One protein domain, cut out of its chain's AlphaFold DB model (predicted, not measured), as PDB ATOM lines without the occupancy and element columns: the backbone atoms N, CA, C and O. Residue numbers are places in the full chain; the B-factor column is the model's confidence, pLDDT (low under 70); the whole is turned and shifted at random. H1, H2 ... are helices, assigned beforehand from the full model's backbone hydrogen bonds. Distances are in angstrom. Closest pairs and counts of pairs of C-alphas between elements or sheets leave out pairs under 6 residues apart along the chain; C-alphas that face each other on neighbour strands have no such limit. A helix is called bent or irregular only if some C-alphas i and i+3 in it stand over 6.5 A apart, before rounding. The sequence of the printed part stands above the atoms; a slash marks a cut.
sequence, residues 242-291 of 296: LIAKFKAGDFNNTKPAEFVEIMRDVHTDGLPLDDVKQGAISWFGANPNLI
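AT A GLANCE: This is residues 242 to 291 of the 296 residues of an uncharacterized protein of Vibrio harveyi (UniProt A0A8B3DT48). Two longer helices, H3 and H4, fold back on each other as a helical hairpin, and the short helices H1 and H2 lie one after the other over one side of it, covering the gap between the two. H1 packs loosely near the end of H3, while H2 packs on the last part of H4; the link between H3 and H4 lies toward one end of the long axis, and residues 287 to 291 toward the other. The printed part has 50 residues with four named helices, in the order H1, H2, H3, H4, and no named strand, and its class is all helix. It is compact, with a radius of gyration of the C-alphas of 9.8 A, and elongated in outline, spanning 30 by 17 by 15 A.

IN THESE COORDINATES: Find C-alpha 242 at (227.823, 203.986, 308.995); from there H1 runs through residues 242 to 248, 9.8 A from first to last C-alpha. After Gly 249 look for H2, residues 250 to 253, which is irregular: its C-alphas 250 and 253 are 7.3 A apart. Go on to C-alpha 256 at (223.353, 208.694, 293.548), where H3 begins; it holds residues 256 to 268 and is 18.5 A long. H4, the longest helix, takes residues 273 to 286 over 20.0 A and ends at C-alpha 286, at (223.377, 219.118, 299.077).

HOW THE PARTS SIT: Start with H1, which only just touches H3, with 3 pairs of C-alphas within 8 A and with residue 266 alone of H3. Their closest C-alphas, those of Ile 243 and Val 266, are 5.6 A apart, and the two run opposite ways at a steep tilt of 67 degrees. H1 is close to H4 but not clearly touching, with the C-alphas of Lys 247 and Gly 279 closest at 6.3 A. Next, look at H2, which touches H4 at residues 282 to 286 alone; the closest C-alphas are those of Asn 252 and Trp 283, 4.8 A apart. H2 is close to H3 but not clearly touching, at 6.9 A between the C-alphas of Phe 251 and Phe 259. H3 and H4 form the hairpin: they touch, with residues 263 to 267 alone of H3, and run opposite ways at a shallow tilt of 22 degrees. Their closest C-alphas are those of Met 263 and Val 276, at 6.4 A. In H1, H3 and H4 every O i to N i+4 pair is within hydrogen-bond range; H2 is too short for such a pair, and its one O i to N i+3 pair is not within range.

THE WHOLE: The two C-alphas farthest apart, those of Gly 270 and Asn 289, are 30.0 A from each other. The printed part has no cut, and the three links, H1 to H2, H2 to H3 and H3 to H4, are tight. The mean pLDDT of the printed part is 89.3, and one residue, Ile 291, is under 70.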
ATOM      1  N   LEU A 242     228.620 203.643 310.164       88.00
ATOM      2  CA  LEU A 242     227.823 203.986 308.995       88.00
ATOM      3  C   LEU A 242     226.607 204.868 309.333       88.00
ATOM      4  O   LEU A 242     226.437 205.907 308.699       88.00
ATOM      5  N   ILE A 243     225.787 204.505 310.327       89.06
ATOM      6  CA  ILE A 243     224.649 205.319 310.788       89.06
ATOM      7  C   ILE A 243     225.122 206.684 311.302       89.06
ATOM      8  O   ILE A 243     224.542 207.708 310.933       89.06
ATOM      9  N   ALA A 244     226.192 206.720 312.100       89.06
ATOM     10  CA  ALA A 244     226.739 207.969 312.626       89.06
ATOM     11  C   ALA A 244     227.200 208.905 311.491       89.06
ATOM     12  O   ALA A 244     226.808 210.074 311.446       89.06
ATOM     13  N   LYS A 245     227.954 208.376 310.517       90.75
ATOM     14  CA  LYS A 245     228.385 209.106 309.308       90.75
ATOM     15  C   LYS A 245     227.208 209.556 308.443       90.75
ATOM     16  O   LYS A 245     227.221 210.654 307.887       90.75
ATOM     17  N   PHE A 246     226.164 208.734 308.350       93.62
ATOM     18  CA  PHE A 246     224.953 209.061 307.604       93.62
ATOM     19  C   PHE A 246     224.195 210.231 308.228       93.62
ATOM     20  O   PHE A 246     223.877 211.188 307.524       93.62
ATOM     21  N   LYS A 247     223.985 210.214 309.550       91.06
ATOM     22  CA  LYS A 247     223.356 211.326 310.280       91.06
ATOM     23  C   LYS A 247     224.198 212.602 310.250       91.06
ATOM     24  O   LYS A 247     223.636 213.692 310.177       91.06
ATOM     25  N   ALA A 248     225.526 212.479 310.269       91.12
ATOM     26  CA  ALA A 248     226.443 213.610 310.132       91.12
ATOM     27  C   ALA A 248     226.426 214.243 308.726       91.12
ATOM     28  O   ALA A 248     226.893 215.369 308.549       91.12
ATOM     29  N   GLY A 249     225.862 213.549 307.730       91.06
ATOM     30  CA  GLY A 249     225.836 214.007 306.344       91.06
ATOM     31  C   GLY A 249     227.161 213.794 305.608       91.06
ATOM     32  O   GLY A 249     227.381 214.408 304.565       91.06
ATOM     33  N   ASP A 250     228.033 212.909 306.096       92.44
ATOM     34  CA  ASP A 250     229.343 212.636 305.483       92.44
ATOM     35  C   ASP A 250     229.210 212.062 304.063       92.44
ATOM     36  O   ASP A 250     230.096 212.213 303.220       92.44
ATOM     37  N   PHE A 251     228.058 211.457 303.765       93.06
ATOM     38  CA  PHE A 251     227.719 210.934 302.445       93.06
ATOM     39  C   PHE A 251     227.047 211.962 301.525       93.06
ATOM     40  O   PHE A 251     226.686 211.633 300.401       93.06
ATOM     41  N   ASN A 252     226.924 213.232 301.919       91.94
ATOM     42  CA  ASN A 252     226.321 214.269 301.070       91.94
ATOM     43  C   ASN A 252     227.064 214.491 299.738       91.94
ATOM     44  O   ASN A 252     226.500 215.091 298.834       91.94
ATOM     45  N   ASN A 253     228.294 213.994 299.583       90.06
ATOM     46  CA  ASN A 253     229.061 214.084 298.335       90.06
ATOM     47  C   ASN A 253     229.131 212.757 297.549       90.06
ATOM     48  O   ASN A 253     229.822 212.691 296.530       90.06
ATOM     49  N   THR A 254     228.477 211.685 298.012       91.38
ATOM     50  CA  THR A 254     228.490 210.394 297.301       91.38
ATOM     51  C   THR A 254     227.599 210.429 296.069       91.38
ATOM     52  O   THR A 254     226.595 211.144 296.027       91.38
ATOM     53  N   LYS A 255     227.927 209.612 295.062       91.75
ATOM     54  CA  LYS A 255     227.123 209.510 293.835       91.75
ATOM     55  C   LYS A 255     225.740 208.912 294.129       91.75
ATOM     56  O   LYS A 255     225.627 208.117 295.059       91.75
ATOM     57  N   PRO A 256     224.713 209.176 293.295       90.81
ATOM     58  CA  PRO A 256     223.353 208.694 293.548       90.81
ATOM     59  C   PRO A 256     223.259 207.180 293.778       90.81
ATOM     60  O   PRO A 256     222.609 206.740 294.718       90.81
ATOM     61  N   ALA A 257     223.938 206.376 292.952       89.56
ATOM     62  CA  ALA A 257     223.912 204.917 293.077       89.56
ATOM     63  C   ALA A 257     224.545 204.425 294.390       89.56
ATOM     64  O   ALA A 257     224.020 203.518 295.021       89.56
ATOM     65  N   GLU A 258     225.641 205.055 294.820       88.44
ATOM     66  CA  GLU A 258     226.326 204.730 296.077       88.44
ATOM     67  C   GLU A 258     225.487 205.173 297.284       88.44
ATOM     68  O   GLU A 258     225.365 204.436 298.256       88.44
ATOM     69  N   PHE A 259     224.846 206.342 297.198       93.62
ATOM     70  CA  PHE A 259     223.978 206.851 298.257       93.62
ATOM     71  C   PHE A 259     222.745 205.965 298.487       93.62
ATOM     72  O   PHE A 259     222.331 205.764 299.625       93.62
ATOM     73  N   VAL A 260     222.175 205.389 297.422       92.81
ATOM     74  CA  VAL A 260     221.062 204.431 297.533       92.81
ATOM     75  C   VAL A 260     221.479 203.162 298.275       92.81
ATOM     76  O   VAL A 260     220.723 202.693 299.125       92.81
ATOM     77  N   GLU A 261     222.671 202.629 297.999       91.50
ATOM     78  CA  GLU A 261     223.201 201.477 298.739       91.50
ATOM     79  C   GLU A 261     223.410 201.834 300.217       91.50
ATOM     80  O   GLU A 261     222.918 201.121 301.083       91.50
ATOM     81  N   ILE A 262     223.998 203.003 300.509       91.75
ATOM     82  CA  ILE A 262     224.178 203.491 301.885       91.75
ATOM     83  C   ILE A 262     222.835 203.599 302.617       91.75
ATOM     84  O   ILE A 262     222.740 203.149 303.753       91.75
ATOM     85  N   MET A 263     221.785 204.143 301.985       93.44
ATOM     86  CA  MET A 263     220.441 204.219 302.581       93.44
ATOM     87  C   MET A 263     219.859 202.838 302.905       93.44
ATOM     88  O   MET A 263     219.206 202.667 303.936       93.44
ATOM     89  N   ARG A 264     220.073 201.852 302.024       90.12
ATOM     90  CA  ARG A 264     219.626 200.475 302.259       90.12
ATOM     91  C   ARG A 264     220.389 199.857 303.426       90.12
ATOM     92  O   ARG A 264     219.778 199.201 304.270       90.12
ATOM     93  N   ASP A 265     221.692 200.089 303.478       89.19
ATOM     94  CA  ASP A 265     222.574 199.499 304.474       89.19
ATOM     95  C   ASP A 265     222.323 200.112 305.863       89.19
ATOM     96  O   ASP A 265     222.129 199.363 306.812       89.19
ATOM     97  N   VAL A 266     222.149 201.438 305.999       90.25
ATOM     98  CA  VAL A 266     221.783 202.050 307.299       90.25
ATOM     99  C   VAL A 266     220.404 201.619 307.791       90.25
ATOM    100  O   VAL A 266     220.199 201.480 308.995       90.25
ATOM    101  N   HIS A 267     219.451 201.391 306.884       88.31
ATOM    102  CA  HIS A 267     218.146 200.858 307.264       88.31
ATOM    103  C   HIS A 267     218.252 199.400 307.732       88.31
ATOM    104  O   HIS A 267     217.616 199.020 308.713       88.31
ATOM    105  N   THR A 268     219.090 198.604 307.060       82.81
ATOM    106  CA  THR A 268     219.396 197.219 307.450       82.81
ATOM    107  C   THR A 268     220.105 197.165 308.807       82.81
ATOM    108  O   THR A 268     219.790 196.297 309.616       82.81
ATOM    109  N   ASP A 269     220.970 198.142 309.095       78.69
ATOM    110  CA  ASP A 269     221.654 198.333 310.384       78.69
ATOM    111  C   ASP A 269     220.729 198.862 311.502       78.69
ATOM    112  O   ASP A 269     221.166 199.062 312.636       78.69
ATOM    113  N   GLY A 270     219.441 199.075 311.215       80.19
ATOM    114  CA  GLY A 270     218.432 199.409 312.218       80.19
ATOM    115  C   GLY A 270     218.097 200.894 312.344       80.19
ATOM    116  O   GLY A 270     217.407 201.265 313.297       80.19
ATOM    117  N   LEU A 271     218.522 201.745 311.401       85.69
ATOM    118  CA  LEU A 271     218.081 203.140 311.358       85.69
ATOM    119  C   LEU A 271     216.584 203.222 310.979       85.69
ATOM    120  O   LEU A 271     216.183 202.687 309.933       85.69
ATOM    121  N   PRO A 272     215.739 203.906 311.780       85.94
ATOM    122  CA  PRO A 272     214.325 204.075 311.474       85.94
ATOM    123  C   PRO A 272     214.093 204.773 310.135       85.94
ATOM    124  O   PRO A 272     214.823 205.676 309.728       85.94
ATOM    125  N   LEU A 273     213.014 204.386 309.458       85.88
ATOM    126  CA  LEU A 273     212.715 204.836 308.099       85.88
ATOM    127  C   LEU A 273     212.510 206.362 307.996       85.88
ATOM    128  O   LEU A 273     212.775 206.946 306.947       85.88
ATOM    129  N   ASP A 274     212.070 207.019 309.071       88.38
ATOM    130  CA  ASP A 274     211.933 208.480 309.111       88.38
ATOM    131  C   ASP A 274     213.287 209.202 309.182       88.38
ATOM    132  O   ASP A 274     213.472 210.212 308.502       88.38
ATOM    133  N   ASP A 275     214.272 208.634 309.880       89.38
ATOM    134  CA  ASP A 275     215.638 209.166 309.905       89.38
ATOM    135  C   ASP A 275     216.346 208.942 308.561       89.38
ATOM    136  O   ASP A 275     217.047 209.827 308.065       89.38
ATOM    137  N   VAL A 276     216.104 207.795 307.912       92.44
ATOM    138  CA  VAL A 276     216.591 207.525 306.546       92.44
ATOM    139  C   VAL A 276     216.048 208.568 305.563       92.44
ATOM    140  O   VAL A 276     216.811 209.126 304.771       92.44
ATOM    141  N   LYS A 277     214.748 208.894 305.634       93.06
ATOM    142  CA  LYS A 277     214.149 209.967 304.819       93.06
ATOM    143  C   LYS A 277     214.809 211.313 305.091       93.06
ATOM    144  O   LYS A 277     215.074 212.052 304.145       93.06
ATOM    145  N   GLN A 278     215.077 211.636 306.354       92.56
ATOM    146  CA  GLN A 278     215.701 212.905 306.712       92.56
ATOM    147  C   GLN A 278     217.120 213.018 306.140       92.56
ATOM    148  O   GLN A 278     217.477 214.058 305.582       92.56
ATOM    149  N   GLY A 279     217.899 211.932 306.185       92.06
ATOM    150  CA  GLY A 279     219.203 211.857 305.524       92.06
ATOM    151  C   GLY A 279     219.105 211.991 304.002       92.06
ATOM    152  O   GLY A 279     219.884 212.726 303.396       92.06
ATOM    153  N   ALA A 280     218.096 211.377 303.375       92.69
ATOM    154  CA  ALA A 280     217.841 211.539 301.943       92.69
ATOM    155  C   ALA A 280     217.516 212.993 301.570       92.69
ATOM    156  O   ALA A 280     218.052 213.517 300.597       92.69
ATOM    157  N   ILE A 281     216.682 213.673 302.364       92.25
ATOM    158  CA  ILE A 281     216.361 215.095 302.177       92.25
ATOM    159  C   ILE A 281     217.623 215.956 302.307       92.25
ATOM    160  O   ILE A 281     217.829 216.849 301.485       92.25
ATOM    161  N   SER A 282     218.487 215.677 303.290       91.44
ATOM    162  CA  SER A 282     219.784 216.352 303.435       91.44
ATOM    163  C   SER A 282     220.661 216.164 302.194       91.44
ATOM    164  O   SER A 282     221.182 217.140 301.650       91.44
ATOM    165  N   TRP A 283     220.773 214.932 301.694       94.25
ATOM    166  CA  TRP A 283     221.549 214.631 300.493       94.25
ATOM    167  C   TRP A 283     220.986 215.338 299.256       94.25
ATOM    168  O   TRP A 283     221.742 215.936 298.491       94.25
ATOM    169  N   PHE A 284     219.662 215.357 299.082       91.50
ATOM    170  CA  PHE A 284     219.006 216.119 298.016       91.50
ATOM    171  C   PHE A 284     219.263 217.626 298.140       91.50
ATOM    172  O   PHE A 284     219.523 218.290 297.137       91.50
ATOM    173  N   GLY A 285     219.250 218.165 299.360       89.44
ATOM    174  CA  GLY A 285     219.595 219.561 299.628       89.44
ATOM    175  C   GLY A 285     221.043 219.905 299.263       89.44
ATOM    176  O   GLY A 285     221.302 221.001 298.769       89.44
ATOM    177  N   ALA A 286     221.972 218.966 299.455       90.38
ATOM    178  CA  ALA A 286     223.377 219.118 299.077       90.38
ATOM    179  C   ALA A 286     223.634 218.912 297.571       90.38
ATOM    180  O   ALA A 286     224.595 219.464 297.036       90.38
ATOM    181  N   ASN A 287     222.762 218.172 296.877       89.31
ATOM    182  CA  ASN A 287     222.907 217.810 295.463       89.31
ATOM    183  C   ASN A 287     221.729 218.290 294.588       89.31
ATOM    184  O   ASN A 287     221.144 217.492 293.846       89.31
ATOM    185  N   PRO A 288     221.362 219.585 294.612       86.94
ATOM    186  CA  PRO A 288     220.180 220.080 293.900       86.94
ATOM    187  C   PRO A 288     220.281 219.895 292.377       86.94
ATOM    188  O   PRO A 288     219.277 219.716 291.691       86.94
ATOM    189  N   ASN A 289     221.502 219.889 291.843       83.75
ATOM    190  CA  ASN A 289     221.802 219.680 290.429       83.75
ATOM    191  C   ASN A 289     221.576 218.236 289.953       83.75
ATOM    192  O   ASN A 289     221.456 218.024 288.753       83.75
ATOM    193  N   LEU A 290     221.520 217.251 290.855       79.50
ATOM    194  CA  LEU A 290     221.295 215.842 290.500       79.50
ATOM    195  C   LEU A 290     219.807 215.461 290.477       79.50
ATOM    196  O   LEU A 290     219.451 214.367 290.046       79.50
ATOM    197  N   ILE A 291     218.936 216.363 290.934       69.94
ATOM    198  CA  ILE A 291     217.479 216.173 290.985       69.94
ATOM    199  C   ILE A 291     216.832 216.579 289.652       69.94
ATOM    200  O   ILE A 291     215.779 216.065 289.274       69.94
TER     201      ILE A 291